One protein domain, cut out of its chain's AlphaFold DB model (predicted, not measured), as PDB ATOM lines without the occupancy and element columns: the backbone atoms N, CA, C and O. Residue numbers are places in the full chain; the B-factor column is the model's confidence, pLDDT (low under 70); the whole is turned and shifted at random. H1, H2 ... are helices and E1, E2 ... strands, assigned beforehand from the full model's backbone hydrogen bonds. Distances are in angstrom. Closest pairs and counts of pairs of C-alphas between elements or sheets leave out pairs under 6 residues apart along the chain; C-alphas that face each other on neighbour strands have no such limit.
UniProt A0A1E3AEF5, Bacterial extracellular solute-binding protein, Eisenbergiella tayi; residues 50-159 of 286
ATOM      1  N   GLU A  50     212.330 165.141 253.658       42.47
ATOM      2  CA  GLU A  50     212.823 166.522 253.776       42.47
ATOM      3  C   GLU A  50     214.052 166.758 252.858       42.47
ATOM      4  O   GLU A  50     214.174 167.817 252.241       42.47
ATOM      5  N   GLU A  51     214.901 165.738 252.643       46.75
ATOM      6  CA  GLU A  51     215.971 165.763 251.628       46.75
ATOM      7  C   GLU A  51     215.423 165.550 250.206       46.75
ATOM      8  O   GLU A  51     215.913 166.172 249.267       46.75
ATOM      9  N   ALA A  52     214.386 164.724 250.019       51.66
ATOM     10  CA  ALA A  52     213.802 164.476 248.693       51.66
ATOM     11  C   ALA A  52     213.108 165.722 248.110       51.66
ATOM     12  O   ALA A  52     213.219 165.991 246.915       51.66
ATOM     13  N   GLN A  53     212.448 166.520 248.957       52.88
ATOM     14  CA  GLN A  53     211.806 167.772 248.553       52.88
ATOM     15  C   GLN A  53     212.827 168.884 248.236       52.88
ATOM     16  O   GLN A  53     212.603 169.696 247.342       52.88
ATOM     17  N   GLY A  54     213.954 168.928 248.957       56.91
ATOM     18  CA  GLY A  54     215.043 169.880 248.712       56.91
ATOM     19  C   GLY A  54     215.925 169.532 247.508       56.91
ATOM     20  O   GLY A  54     216.669 170.395 247.045       56.91
ATOM     21  N   ASN A  55     215.831 168.300 246.993       68.31
ATOM     22  CA  ASN A  55     216.733 167.769 245.971       68.31
ATOM     23  C   ASN A  55     216.059 167.422 244.632       68.31
ATOM     24  O   ASN A  55     216.691 166.808 243.775       68.31
ATOM     25  N   LEU A  56     214.794 167.801 244.416       81.00
ATOM     26  CA  LEU A  56     214.079 167.532 243.158       81.00
ATOM     27  C   LEU A  56     214.841 167.993 241.901       81.00
ATOM     28  O   LEU A  56     214.954 167.185 240.978       81.00
ATOM     29  N   PRO A  57     215.447 169.196 241.849       83.25
ATOM     30  CA  PRO A  57     216.249 169.603 240.694       83.25
ATOM     31  C   PRO A  57     217.442 168.677 240.414       83.25
ATOM     32  O   PRO A  57     217.754 168.405 239.257       83.25
ATOM     33  N   GLU A  58     218.098 168.164 241.457       84.06
ATOM     34  CA  GLU A  58     219.219 167.224 241.322       84.06
ATOM     35  C   GLU A  58     218.732 165.830 240.915       84.06
ATOM     36  O   GLU A  58     219.360 165.176 240.087       84.06
ATOM     37  N   ILE A  59     217.583 165.386 241.436       84.81
ATOM     38  CA  ILE A  59     216.941 164.126 241.041       84.81
ATOM     39  C   ILE A  59     216.554 164.176 239.561       84.81
ATOM     40  O   ILE A  59     216.831 163.226 238.833       84.81
ATOM     41  N   ILE A  60     215.970 165.286 239.100       86.44
ATOM     42  CA  ILE A  60     215.632 165.519 237.688       86.44
ATOM     43  C   ILE A  60     216.905 165.520 236.834       86.44
ATOM     44  O   ILE A  60     216.947 164.867 235.794       86.44
ATOM     45  N   ALA A  61     217.963 166.210 237.273       86.38
ATOM     46  CA  ALA A  61     219.239 166.226 236.561       86.38
ATOM     47  C   ALA A  61     219.845 164.818 236.445       86.38
ATOM     48  O   ALA A  61     220.199 164.388 235.350       86.38
ATOM     49  N   ARG A  62     219.873 164.062 237.547       86.31
ATOM     50  CA  ARG A  62     220.343 162.674 237.569       86.31
ATOM     51  C   ARG A  62     219.487 161.765 236.689       86.31
ATOM     52  O   ARG A  62     220.034 160.913 236.001       86.31
ATOM     53  N   ALA A  63     218.166 161.938 236.691       85.94
ATOM     54  CA  ALA A  63     217.267 161.160 235.844       85.94
ATOM     55  C   ALA A  63     217.539 161.405 234.353       85.94
ATOM     56  O   ALA A  63     217.478 160.472 233.563       85.94
ATOM     57  N   LYS A  64     217.907 162.632 233.962       84.38
ATOM     58  CA  LYS A  64     218.300 162.954 232.577       84.38
ATOM     59  C   LYS A  64     219.631 162.332 232.158       84.38
ATOM     60  O   LYS A  64     219.859 162.128 230.969       84.38
ATOM     61  N   GLU A  65     220.508 162.050 233.113       87.94
ATOM     62  CA  GLU A  65     221.773 161.349 232.875       87.94
ATOM     63  C   GLU A  65     221.620 159.820 232.916       87.94
ATOM     64  O   GLU A  65     222.528 159.099 232.496       87.94
ATOM     65  N   ASP A  66     220.484 159.315 233.404       88.25
ATOM     66  CA  ASP A  66     220.212 157.887 233.480       88.25
ATOM     67  C   ASP A  66     219.973 157.315 232.080       88.25
ATOM     68  O   ASP A  66     218.947 157.545 231.442       88.25
ATOM     69  N   THR A  67     220.920 156.504 231.610       89.69
ATOM     70  CA  THR A  67     220.834 155.809 230.320       89.69
ATOM     71  C   THR A  67     219.656 154.843 230.233       89.69
ATOM     72  O   THR A  67     219.285 154.411 229.138       89.69
ATOM     73  N   ASN A  68     219.090 154.460 231.377       91.06
ATOM     74  CA  ASN A  68     217.916 153.618 231.430       91.06
ATOM     75  C   ASN A  68     216.614 154.399 231.214       91.06
ATOM     76  O   ASN A  68     215.626 153.775 230.854       91.06
ATOM     77  N   PHE A  69     216.587 155.720 231.407       91.25
ATOM     78  CA  PHE A  69     215.379 156.541 231.316       91.25
ATOM     79  C   PHE A  69     215.243 157.211 229.942       91.25
ATOM     80  O   PHE A  69     216.211 157.689 229.357       91.25
ATOM     81  N   SER A  70     214.022 157.253 229.414       88.81
ATOM     82  CA  SER A  70     213.667 157.995 228.203       88.81
ATOM     83  C   SER A  70     212.691 159.115 228.548       88.81
ATOM     84  O   SER A  70     211.578 158.856 228.997       88.81
ATOM     85  N   GLU A  71     213.123 160.363 228.333       83.12
ATOM     86  CA  GLU A  71     212.332 161.573 228.618       83.12
ATOM     87  C   GLU A  71     211.090 161.672 227.720       83.12
ATOM     88  O   GLU A  71     210.047 162.146 228.159       83.12
ATOM     89  N   GLU A  72     211.178 161.166 226.487       83.69
ATOM     90  CA  GLU A  72     210.089 161.187 225.514       83.69
ATOM     91  C   GLU A  72     209.812 159.789 224.945       83.69
ATOM     92  O   GLU A  72     210.722 159.004 224.669       83.69
ATOM     93  N   GLY A  73     208.534 159.509 224.679       85.06
ATOM     94  CA  GLY A  73     208.101 158.283 224.013       85.06
ATOM     95  C   GLY A  73     207.938 157.079 224.944       85.06
ATOM     96  O   GLY A  73     207.794 157.211 226.155       85.06
ATOM     97  N   TYR A  74     207.866 155.890 224.342       89.12
ATOM     98  CA  TYR A  74     207.687 154.623 225.050       89.12
ATOM     99  C   TYR A  74     208.604 153.547 224.454       89.12
ATOM    100  O   TYR A  74     208.717 153.488 223.224       89.12
ATOM    101  N   PRO A  75     209.188 152.659 225.278       91.75
ATOM    102  CA  PRO A  75     209.041 152.580 226.737       91.75
ATOM    103  C   PRO A  75     209.754 153.712 227.492       91.75
ATOM    104  O   PRO A  75     210.665 154.328 226.954       91.75
ATOM    105  N   LEU A  76     209.321 153.995 228.728       89.56
ATOM    106  CA  LEU A  76     209.952 155.029 229.568       89.56
ATOM    107  C   LEU A  76     211.283 154.566 230.156       89.56
ATOM    108  O   LEU A  76     212.133 155.395 230.474       89.56
ATOM    109  N   VAL A  77     211.449 153.251 230.325       92.00
ATOM    110  CA  VAL A  77     212.705 152.647 230.764       92.00
ATOM    111  C   VAL A  77     213.152 151.533 229.821       92.00
ATOM    112  O   VAL A  77     212.332 150.750 229.334       92.00
ATOM    113  N   ASN A  78     214.453 151.453 229.548       90.44
ATOM    114  CA  ASN A  78     215.030 150.462 228.633       90.44
ATOM    115  C   ASN A  78     215.092 149.064 229.272       90.44
ATOM    116  O   ASN A  78     214.719 148.061 228.663       90.44
ATOM    117  N   GLU A  79     215.520 149.012 230.524       92.69
ATOM    118  CA  GLU A  79     215.548 147.860 231.410       92.69
ATOM    119  C   GLU A  79     214.366 147.946 232.373       92.69
ATOM    120  O   GLU A  79     214.080 149.007 232.934       92.69
ATOM    121  N   THR A  80     213.676 146.820 232.558       94.56
ATOM    122  CA  THR A  80     212.454 146.765 233.360       94.56
ATOM    123  C   THR A  80     212.723 147.175 234.803       94.56
ATOM    124  O   THR A  80     213.545 146.570 235.493       94.56
ATOM    125  N   VAL A  81     211.983 148.177 235.280       92.75
ATOM    126  CA  VAL A  81     212.065 148.655 236.665       92.75
ATOM    127  C   VAL A  81     210.857 148.166 237.450       92.75
ATOM    128  O   VAL A  81     209.713 148.325 237.018       92.75
ATOM    129  N   LYS A  82     211.107 147.604 238.636       95.75
ATOM    130  CA  LYS A  82     210.055 147.194 239.566       95.75
ATOM    131  C   LYS A  82     209.587 148.377 240.417       95.75
ATOM    132  O   LYS A  82     210.411 149.123 240.946       95.75
ATOM    133  N   LYS A  83     208.270 148.538 240.559       95.31
ATOM    134  CA  LYS A  83     207.624 149.592 241.350       95.31
ATOM    135  C   LYS A  83     206.517 149.045 242.231       95.31
ATOM    136  O   LYS A  83     205.719 148.221 241.796       95.31
ATOM    137  N   THR A  84     206.443 149.545 243.455       97.25
ATOM    138  CA  THR A  84     205.404 149.176 244.415       97.25
ATOM    139  C   THR A  84     204.270 150.188 244.349       97.25
ATOM    140  O   THR A  84     204.475 151.377 244.585       97.25
ATOM    141  N   ILE A  85     203.056 149.727 244.046       95.75
ATOM    142  CA  ILE A  85     201.874 150.590 243.962       95.75
ATOM    143  C   ILE A  85     200.808 150.095 244.929       95.75
ATOM    144  O   ILE A  85     200.299 148.977 244.818       95.75
ATOM    145  N   MET A  86     200.418 150.961 245.860       95.62
ATOM    146  CA  MET A  86     199.292 150.721 246.750       95.62
ATOM    147  C   MET A  86     198.011 151.276 246.144       95.62
ATOM    148  O   MET A  86     197.968 152.426 245.714       95.62
ATOM    149  N   ILE A  87     196.947 150.476 246.132       94.12
ATOM    150  CA  ILE A  87     195.672 150.856 245.521       94.12
ATOM    151  C   ILE A  87     194.488 150.561 246.438       94.12
ATOM    152  O   ILE A  87     194.346 149.456 246.974       94.12
ATOM    153  N   LYS A  88     193.601 151.551 246.590       92.69
ATOM    154  CA  LYS A  88     192.311 151.358 247.258       92.69
ATOM    155  C   LYS A  88     191.348 150.666 246.300       92.69
ATOM    156  O   LYS A  88     190.954 151.248 245.289       92.69
ATOM    157  N   LYS A  89     190.928 149.447 246.635       90.31
ATOM    158  CA  LYS A  89     190.028 148.636 245.809       90.31
ATOM    159  C   LYS A  89     188.698 148.369 246.525       90.31
ATOM    160  O   LYS A  89     188.673 147.666 247.536       90.31
ATOM    161  N   PRO A  90     187.572 148.870 246.000       83.25
ATOM    162  CA  PRO A  90     186.242 148.432 246.408       83.25
ATOM    163  C   PRO A  90     186.023 146.921 246.203       83.25
ATOM    164  O   PRO A  90     186.628 146.289 245.329       83.25
ATOM    165  N   GLY A  91     185.141 146.326 247.008       82.88
ATOM    166  CA  GLY A  91     184.855 144.885 246.959       82.88
ATOM    167  C   GLY A  91     184.221 144.417 245.644       82.88
ATOM    168  O   GLY A  91     184.451 143.287 245.231       82.88
ATOM    169  N   ASN A  92     183.496 145.301 244.956       81.38
ATOM    170  CA  ASN A  92     182.804 145.033 243.690       81.38
ATOM    171  C   ASN A  92     183.691 145.163 242.436       81.38
ATOM    172  O   ASN A  92     183.206 144.949 241.328       81.38
ATOM    173  N   ILE A  93     184.969 145.525 242.585       81.88
ATOM    174  CA  ILE A  93     185.924 145.619 241.473       81.88
ATOM    175  C   ILE A  93     186.770 144.338 241.411       81.88
ATOM    176  O   ILE A  93     187.221 143.850 242.452       81.88
ATOM    177  N   GLY A  94     186.994 143.809 240.203       85.19
ATOM    178  CA  GLY A  94     187.850 142.640 239.951       85.19
ATOM    179  C   GLY A  94     189.312 142.844 240.366       85.19
ATOM    180  O   GLY A  94     189.696 143.921 240.825       85.19
ATOM    181  N   ASP A  95     190.131 141.800 240.239       89.25
ATOM    182  CA  ASP A  95     191.556 141.891 240.572       89.25
ATOM    183  C   ASP A  95     192.255 142.936 239.685       89.25
ATOM    184  O   ASP A  95     192.076 142.976 238.469       89.25
ATOM    185  N   VAL A  96     193.054 143.793 240.318       89.25
ATOM    186  CA  VAL A  96     193.828 144.861 239.676       89.25
ATOM    187  C   VAL A  96     194.865 144.272 238.718       89.25
ATOM    188  O   VAL A  96     195.149 144.871 237.684       89.25
ATOM    189  N   LYS A  97     195.388 143.077 239.022       86.69
ATOM    190  CA  LYS A  97     196.356 142.365 238.176       86.69
ATOM    191  C   LYS A  97     195.764 141.917 236.839       86.69
ATOM    192  O   LYS A  97     196.482 141.851 235.851       86.69
ATOM    193  N   GLU A  98     194.456 141.684 236.807       89.69
ATOM    194  CA  GLU A  98     193.719 141.246 235.618       89.69
ATOM    195  C   GLU A  98     193.146 142.433 234.818       89.69
ATOM    196  O   GLU A  98     192.475 142.254 233.800       89.69
ATOM    197  N   MET A  99     193.377 143.674 235.267       91.44
ATOM    198  CA  MET A  99     192.909 144.864 234.562       91.44
ATOM    199  C   MET A  99     193.767 145.140 233.330       91.44
ATOM    200  O   MET A  99     194.864 145.692 233.426       91.44
ATOM    201  N   GLU A 100     193.203 144.857 232.159       93.06
ATOM    202  CA  GLU A 100     193.875 145.020 230.868       93.06
ATOM    203  C   GLU A 100     194.479 146.414 230.668       93.06
ATOM    204  O   GLU A 100     195.601 146.541 230.191       93.06
ATOM    205  N   THR A 101     193.784 147.475 231.086       91.94
ATOM    206  CA  THR A 101     194.303 148.845 230.966       91.94
ATOM    207  C   THR A 101     195.566 149.064 231.796       91.94
ATOM    208  O   THR A 101     196.497 149.709 231.320       91.94
ATOM    209  N   LEU A 102     195.624 148.531 233.021       92.12
ATOM    210  CA  LEU A 102     196.792 148.690 233.890       92.12
ATOM    211  C   LEU A 102     197.957 147.827 233.408       92.12
ATOM    212  O   LEU A 102     199.088 148.308 233.394       92.12
ATOM    213  N   ARG A 103     197.676 146.603 232.941       92.19
ATOM    214  CA  ARG A 103     198.668 145.723 232.310       92.19
ATOM    215  C   ARG A 103     199.264 146.363 231.058       92.19
ATOM    216  O   ARG A 103     200.479 146.471 230.950       92.19
ATOM    217  N   TYR A 104     198.415 146.866 230.161       94.69
ATOM    218  CA  TYR A 104     198.835 147.560 228.944       94.69
ATOM    219  C   TYR A 104     199.718 148.773 229.246       94.69
ATOM    220  O   TYR A 104     200.741 148.963 228.594       94.69
ATOM    221  N   ILE A 105     199.349 149.595 230.237       92.81
ATOM    222  CA  ILE A 105     200.167 150.746 230.637       92.81
ATOM    223  C   ILE A 105     201.513 150.271 231.193       92.81
ATOM    224  O   ILE A 105     202.539 150.777 230.755       92.81
ATOM    225  N   ALA A 106     201.532 149.292 232.101       93.25
ATOM    226  CA  ALA A 106     202.770 148.778 232.689       93.25
ATOM    227  C   ALA A 106     203.736 148.226 231.623       93.25
ATOM    228  O   ALA A 106     204.906 148.601 231.596       93.25
ATOM    229  N   GLU A 107     203.224 147.427 230.683       93.44
ATOM    230  CA  GLU A 107     203.990 146.890 229.552       93.44
ATOM    231  C   GLU A 107     204.509 147.998 228.636       93.44
ATOM    232  O   GLU A 107     205.677 147.996 228.253       93.44
ATOM    233  N   LYS A 108     203.663 148.984 228.319       93.88
ATOM    234  CA  LYS A 108     204.044 150.118 227.474       93.88
ATOM    235  C   LYS A 108     205.137 150.974 228.111       93.88
ATOM    236  O   LYS A 108     205.981 151.487 227.389       93.88
ATOM    237  N   MET A 109     205.128 151.123 229.436       92.56
ATOM    238  CA  MET A 109     206.170 151.843 230.175       92.56
ATOM    239  C   MET A 109     207.414 150.986 230.454       92.56
ATOM    240  O   MET A 109     208.423 151.550 230.863       92.56
ATOM    241  N   ASN A 110     207.346 149.667 230.232       95.25
ATOM    242  CA  ASN A 110     208.342 148.674 230.647       95.25
ATOM    243  C   ASN A 110     208.592 148.660 232.171       95.25
ATOM    244  O   ASN A 110     209.728 148.609 232.636       95.25
ATOM    245  N   ILE A 111     207.518 148.709 232.964       95.19
ATOM    246  CA  ILE A 111     207.579 148.620 234.430       95.19
ATOM    247  C   ILE A 111     206.922 147.332 234.932       95.19
ATOM    248  O   ILE A 111     205.880 146.910 234.430       95.19
ATOM    249  N   GLU A 112     207.500 146.733 235.971       95.25
ATOM    250  CA  GLU A 112     206.875 145.650 236.729       95.25
ATOM    251  C   GLU A 112     206.211 146.235 237.978       95.25
ATOM    252  O   GLU A 112     206.853 146.947 238.747       95.25
ATOM    253  N   ILE A 113     204.927 145.944 238.200       95.25
ATOM    254  CA  ILE A 113     204.186 146.504 239.336       95.25
ATOM    255  C   ILE A 113     203.966 145.443 240.417       95.25
ATOM    256  O   ILE A 113     203.269 144.448 240.206       95.25
ATOM    257  N   GLU A 114     204.480 145.713 241.613       95.88
ATOM    258  CA  GLU A 114     204.106 145.018 242.839       95.88
ATOM    259  C   GLU A 114     202.913 145.718 243.495       95.88
ATOM    260  O   GLU A 114     203.010 146.822 244.032       95.88
ATOM    261  N   TRP A 115     201.750 145.071 243.426       95.00
ATOM    262  CA  TRP A 115     200.504 145.637 243.931       95.00
ATOM    263  C   TRP A 115     200.308 145.389 245.426       95.00
ATOM    264  O   TRP A 115     200.206 144.242 245.866       95.00
ATOM    265  N   ILE A 116     200.091 146.466 246.179       95.38
ATOM    266  CA  ILE A 116     199.535 146.431 247.533       95.38
ATOM    267  C   ILE A 116     198.046 146.777 247.437       95.38
ATOM    268  O   ILE A 116     197.641 147.942 247.458       95.38
ATOM    269  N   VAL A 117     197.209 145.750 247.301       94.50
ATOM    270  CA  VAL A 117     195.757 145.920 247.172       94.50
ATOM    271  C   VAL A 117     195.121 145.990 248.552       94.50
ATOM    272  O   VAL A 117     195.243 145.063 249.350       94.50
ATOM    273  N   VAL A 118     194.397 147.075 248.822       93.88
ATOM    274  CA  VAL A 118     193.745 147.290 250.117       93.88
ATOM    275  C   VAL A 118     192.259 147.546 249.919       93.88
ATOM    276  O   VAL A 118     191.855 148.398 249.125       93.88
ATOM    277  N   GLY A 119     191.437 146.791 250.650       91.62
ATOM    278  CA  GLY A 119     189.985 146.952 250.649       91.62
ATOM    279  C   GLY A 119     189.557 148.330 251.157       91.62
ATOM    280  O   GLY A 119     190.250 148.947 251.966       91.62
ATOM    281  N   ALA A 120     188.397 148.809 250.702       87.44
ATOM    282  CA  ALA A 120     187.909 150.140 251.059       87.44
ATOM    283  C   ALA A 120     187.811 150.369 252.581       87.44
ATOM    284  O   ALA A 120     188.202 151.443 253.043       87.44
ATOM    285  N   ASP A 121     187.369 149.352 253.327       88.69
ATOM    286  CA  ASP A 121     187.163 149.406 254.781       88.69
ATOM    287  C   ASP A 121     188.479 149.433 255.572       88.69
ATOM    288  O   ASP A 121     188.570 150.066 256.618       88.69
ATOM    289  N   GLY A 122     189.523 148.778 255.053       91.31
ATOM    290  CA  GLY A 122     190.837 148.678 255.698       91.31
ATOM    291  C   GLY A 122     191.830 149.764 255.281       91.31
ATOM    292  O   GLY A 122     192.961 149.770 255.765       91.31
ATOM    293  N   TRP A 123     191.438 150.664 254.373       93.94
ATOM    294  CA  TRP A 123     192.350 151.631 253.761       93.94
ATOM    295  C   TRP A 123     193.055 152.514 254.792       93.94
ATOM    296  O   TRP A 123     194.283 152.552 254.821       93.94
ATOM    297  N   ASN A 124     192.279 153.185 255.648       94.06
ATOM    298  CA  ASN A 124     192.808 154.163 256.600       94.06
ATOM    299  C   ASN A 124     193.751 153.517 257.623       94.06
ATOM    300  O   ASN A 124     194.790 154.085 257.933       94.06
ATOM    301  N   GLU A 125     193.422 152.319 258.111       94.75
ATOM    302  CA  GLU A 125     194.277 151.588 259.050       94.75
ATOM    303  C   GLU A 125     195.617 151.223 258.399       94.75
ATOM    304  O   GLU A 125     196.686 151.484 258.950       94.75
ATOM    305  N   ARG A 126     195.568 150.661 257.184       95.12
ATOM    306  CA  ARG A 126     196.766 150.191 256.484       95.12
ATOM    307  C   ARG A 126     197.707 151.334 256.122       95.12
ATOM    308  O   ARG A 126     198.910 151.192 256.318       95.12
ATOM    309  N   ILE A 127     197.176 152.441 255.603       95.12
ATOM    310  CA  ILE A 127     198.001 153.586 255.206       95.12
ATOM    311  C   ILE A 127     198.587 154.316 256.418       95.12
ATOM    312  O   ILE A 127     199.758 154.674 256.388       95.12
ATOM    313  N   ASN A 128     197.830 154.458 257.511       94.06
ATOM    314  CA  ASN A 128     198.345 155.058 258.742       94.06
ATOM    315  C   ASN A 128     199.484 154.225 259.339       94.06
ATOM    316  O   ASN A 128     200.462 154.789 259.818       94.06
ATOM    317  N   LEU A 129     199.384 152.892 259.280       94.69
ATOM    318  CA  LEU A 129     200.471 152.014 259.709       94.69
ATOM    319  C   LEU A 129     201.728 152.212 258.852       94.69
ATOM    320  O   LEU A 129     202.807 152.354 259.411       94.69
ATOM    321  N   MET A 130     201.585 152.262 257.523       94.75
ATOM    322  CA  MET A 130     202.710 152.469 256.598       94.75
ATOM    323  C   MET A 130     203.388 153.828 256.784       94.75
ATOM    324  O   MET A 130     204.614 153.902 256.767       94.75
ATOM    325  N   LEU A 131     202.606 154.885 257.024       93.56
ATOM    326  CA  LEU A 131     203.132 156.203 257.384       93.56
ATOM    327  C   LEU A 131     203.881 156.139 258.721       93.56
ATOM    328  O   LEU A 131     205.015 156.592 258.811       93.56
ATOM    329  N   ALA A 132     203.309 155.505 259.746       92.12
ATOM    330  CA  ALA A 132     203.951 155.395 261.055       92.12
ATOM    331  C   ALA A 132     205.266 154.591 261.026       92.12
ATOM    332  O   ALA A 132     206.169 154.869 261.813       92.12
ATOM    333  N   THR A 133     205.382 153.594 260.144       93.69
ATOM    334  CA  THR A 133     206.603 152.789 259.975       93.69
ATOM    335  C   THR A 133     207.554 153.330 258.912       93.69
ATOM    336  O   THR A 133     208.638 152.776 258.752       93.69
ATOM    337  N   ASN A 134     207.157 154.378 258.185       89.94
ATOM    338  CA  ASN A 134     207.852 154.892 257.005       89.94
ATOM    339  C   ASN A 134     208.125 153.811 255.931       89.94
ATOM    340  O   ASN A 134     209.121 153.874 255.215       89.94
ATOM    341  N   ASP A 135     207.242 152.810 255.843       93.56
ATOM    342  CA  ASP A 135     207.294 151.698 254.880       93.56
ATOM    343  C   ASP A 135     206.261 151.958 253.778       93.56
ATOM    344  O   ASP A 135     205.179 151.363 253.739       93.56
ATOM    345  N   LEU A 136     206.546 152.978 252.969       93.88
ATOM    346  CA  LEU A 136     205.625 153.506 251.969       93.88
ATOM    347  C   LEU A 136     205.877 152.885 250.587       93.88
ATOM    348  O   LEU A 136     207.026 152.641 250.218       93.88
ATOM    349  N   PRO A 137     204.815 152.656 249.793       95.88
ATOM    350  CA  PRO A 137     204.959 152.292 248.385       95.88
ATOM    351  C   PRO A 137     205.561 153.456 247.581       95.88
ATOM    352  O   PRO A 137     205.459 154.611 247.993       95.88
ATOM    353  N   ASP A 138     206.074 153.181 246.377       94.56
ATOM    354  CA  ASP A 138     206.481 154.241 245.444       94.56
ATOM    355  C   ASP A 138     205.289 155.144 245.062       94.56
ATOM    356  O   ASP A 138     205.446 156.349 244.880       94.56
ATOM    357  N   ILE A 139     204.092 154.557 244.892       93.94
ATOM    358  CA  ILE A 139     202.883 155.269 244.448       93.94
ATOM    359  C   ILE A 139     201.662 154.834 245.265       93.94
ATOM    360  O   ILE A 139     201.404 153.644 245.458       93.94
ATOM    361  N   ILE A 140     200.847 155.813 245.665       94.56
ATOM    362  CA  ILE A 140     199.530 155.605 246.276       94.56
ATOM    363  C   ILE A 140     198.453 156.010 245.268       94.56
ATOM    364  O   ILE A 140     198.352 157.168 244.864       94.56
ATOM    365  N   MET A 141     197.628 155.052 244.852       91.69
ATOM    366  CA  MET A 141     196.644 155.219 243.789       91.69
ATOM    367  C   MET A 141     195.210 155.043 244.299       91.69
ATOM    368  O   MET A 141     194.888 154.113 245.040       91.69
ATOM    369  N   LYS A 142     194.307 155.929 243.854       86.50
ATOM    370  CA  LYS A 142     192.853 155.877 244.128       86.50
ATOM    371  C   LYS A 142     192.462 155.850 245.617       86.50
ATOM    372  O   LYS A 142     191.306 155.571 245.932       86.50
ATOM    373  N   GLY A 143     193.364 156.200 246.528       83.88
ATOM    374  CA  GLY A 143     193.081 156.296 247.955       83.88
ATOM    375  C   GLY A 143     193.642 157.578 248.554       83.88
ATOM    376  O   GLY A 143     194.734 158.010 248.204       83.88
ATOM    377  N   ALA A 144     192.859 158.203 249.431       85.88
ATOM    378  CA  ALA A 144     193.269 159.418 250.121       85.88
ATOM    379  C   ALA A 144     194.234 159.081 251.259       85.88
ATOM    380  O   ALA A 144     194.031 158.087 251.957       85.88
ATOM    381  N   ILE A 145     195.234 159.931 251.470       89.62
ATOM    382  CA  ILE A 145     196.079 159.886 252.660       89.62
ATOM    383  C   ILE A 145     195.327 160.599 253.792       89.62
ATOM    384  O   ILE A 145     195.061 161.801 253.666       89.62
ATOM    385  N   PRO A 146     194.928 159.901 254.872       86.50
ATOM    386  CA  PRO A 146     194.385 160.562 256.052       86.50
ATOM    387  C   PRO A 146     195.434 161.535 256.598       86.50
ATOM    388  O   PRO A 146     196.589 161.160 256.754       86.50
ATOM    389  N   ASN A 147     195.040 162.778 256.879       87.44
ATOM    390  CA  ASN A 147     195.949 163.822 257.372       87.44
ATOM    391  C   ASN A 147     197.175 164.058 256.466       87.44
ATOM    392  O   ASN A 147     198.302 164.128 256.950       87.44
ATOM    393  N   LEU A 148     196.955 164.221 255.155       89.75
ATOM    394  CA  LEU A 148     198.010 164.527 254.178       89.75
ATOM    395  C   LEU A 148     198.967 165.650 254.633       89.75
ATOM    396  O   LEU A 148     200.153 165.566 254.355       89.75
ATOM    397  N   SER A 149     198.482 166.666 255.357       89.94
ATOM    398  CA  SER A 149     199.330 167.735 255.907       89.94
ATOM    399  C   SER A 149     200.445 167.213 256.814       89.94
ATOM    400  O   SER A 149     201.571 167.668 256.693       89.94
ATOM    401  N   THR A 150     200.161 166.229 257.670       91.19
ATOM    402  CA  THR A 150     201.170 165.616 258.545       91.19
ATOM    403  C   THR A 150     202.174 164.806 257.731       91.19
ATOM    404  O   THR A 150     203.367 164.952 257.933       91.19
ATOM    405  N   ALA A 151     201.712 164.039 256.738       91.62
ATOM    406  CA  ALA A 151     202.617 163.316 255.841       91.62
ATOM    407  C   ALA A 151     203.531 164.264 255.036       91.62
ATOM    408  O   ALA A 151     204.665 163.911 254.726       91.62
ATOM    409  N   ILE A 152     203.049 165.466 254.696       91.94
ATOM    410  CA  ILE A 152     203.857 166.522 254.070       91.94
ATOM    411  C   ILE A 152     204.888 167.070 255.064       91.94
ATOM    412  O   ILE A 152     206.062 167.174 254.720       91.94
ATOM    413  N   GLU A 153     204.462 167.416 256.282       90.19
ATOM    414  CA  GLU A 153     205.334 167.947 257.344       90.19
ATOM    415  C   GLU A 153     206.438 166.955 257.738       90.19
ATOM    416  O   GLU A 153     207.581 167.361 257.927       90.19
ATOM    417  N   ASP A 154     206.120 165.661 257.775       90.62
ATOM    418  CA  ASP A 154     207.061 164.576 258.074       90.62
ATOM    419  C   ASP A 154     207.956 164.210 256.868       90.62
ATOM    420  O   ASP A 154     208.785 163.301 256.952       90.62
ATOM    421  N   GLY A 155     207.792 164.886 255.723       89.25
ATOM    422  CA  GLY A 155     208.567 164.630 254.509       89.25
ATOM    423  C   GLY A 155     208.326 163.232 253.936       89.25
ATOM    424  O   GLY A 155     209.232 162.611 253.401       89.25
ATOM    425  N   GLN A 156     207.126 162.682 254.074       90.75
ATOM    426  CA  GLN A 156     206.796 161.333 253.601       90.75
ATOM    427  C   GLN A 156     206.228 161.321 252.181       90.75
ATOM    428  O   GLN A 156     206.153 160.274 251.539       90.75
ATOM    429  N   VAL A 157     205.823 162.488 251.685       91.31
ATOM    430  CA  VAL A 157     205.327 162.701 250.326       91.31
ATOM    431  C   VAL A 157     206.062 163.870 249.689       91.31
ATOM    432  O   VAL A 157     206.323 164.879 250.341       91.31
ATOM    433  N   ILE A 158     206.377 163.740 248.403       91.31
ATOM    434  CA  ILE A 158     207.061 164.786 247.640       91.31
ATOM    435  C   ILE A 158     206.060 165.652 246.879       91.31
ATOM    436  O   ILE A 158     205.045 165.164 246.373       91.31
ATOM    437  N   ALA A 159     206.362 166.941 246.763       92.44
ATOM    438  CA  ALA A 159     205.678 167.813 245.824       92.44
ATOM    439  C   ALA A 159     206.012 167.399 244.382       92.44
ATOM    440  O   ALA A 159     207.150 167.058 244.060       92.44
TER     441      ALA A 159
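This is residues 50 to 159 of the 286 residues of the protein "Bacterial extracellular solute-binding protein" of Eisenbergiella tayi (UniProt A0A1E3AEF5). A small, twisted sheet of three parallel strands is the body of a flat, open frame; H4 packs over the sheet, and H3 only grazes it, mostly near E2. H1 and H2 form an arm set away from the sheet, with empty space between H2 and E3, and the long link of residues 66 to 80 leads from this arm to E1; H5 is near H4. The printed part has 110 residues, with five named helices and three named strands in the order H1 H2 E1 H3 E2 H4 E3 H5; the sheet's order is E2 E1 E3, and the class is mixed, helices and strands. It is only just compact, close to loose, with a radius of gyration of the C-alphas of 15.8 A and spans of 42 by 36 by 18 A.

H1 is residues 50 to 54, beginning at C-alpha 50 (212.823, 166.522, 253.776). H2 is residues 56 to 65, 14.3 A long, and its residues 57 to 62 stand free. E1, residues 81 to 89, measures 23.9 A and begins at C-alpha 81 (212.065, 148.655, 236.665). H3 is residues 100 to 109, 14.1 A; E2 is residues 111 to 119, 24.0 A; H4 is residues 123 to 133, 15.6 A. E3 is residues 139 to 141, and H5, residues 148 to 153, ends at C-alpha 153 (205.334, 167.947, 257.344).

The sheet is only just strongly twisted, its C-alphas lying up to 4.2 A off the best plane. E1 is its inner strand. E2 and E1 are parallel at 22 degrees, with N 83 and O 112 at 2.8 A, within hydrogen-bond range. E1 and E3 are parallel at 29 degrees, with N 141 and O 86 at 2.8 A. E1, H3 and E2 form a strand-helix-strand unit, two parallel neighbour strands with a helix between them in the chain; its crossover is right-handed. E2, H4 and E3 form a split unit, with E1 between its strands, also right-handed. H3 only grazes the sheet with residues 102 to 109; the closest C-alphas of H3 and E2 are those of Ala 106 and Glu 112, 6.6 A apart. H4 is on the sheet at a height over the sheet of 10.9 A, and runs along the strands, at 2 degrees to E1 on the local plane. H4 and H5 are close but not clearly touching, the closest C-alphas, of Leu 131 and Ala 151, being 7.3 A apart. H1 and H2 meet only through their link; H1 and H5 are only just apart, at 8.4 A. In each helix every O i to N i+4 pair is within hydrogen-bond range.

The two C-alphas farthest apart, of Glu 65 and Asn 92, are 43.6 A apart, while those of Glu 50 and Ala 159 are 10.8 A apart. The printed part has no cut. The link from H2 to E1 is long, 15 residues. The mean pLDDT of the printed part is 88.7; residues 50 to 55 are under 70.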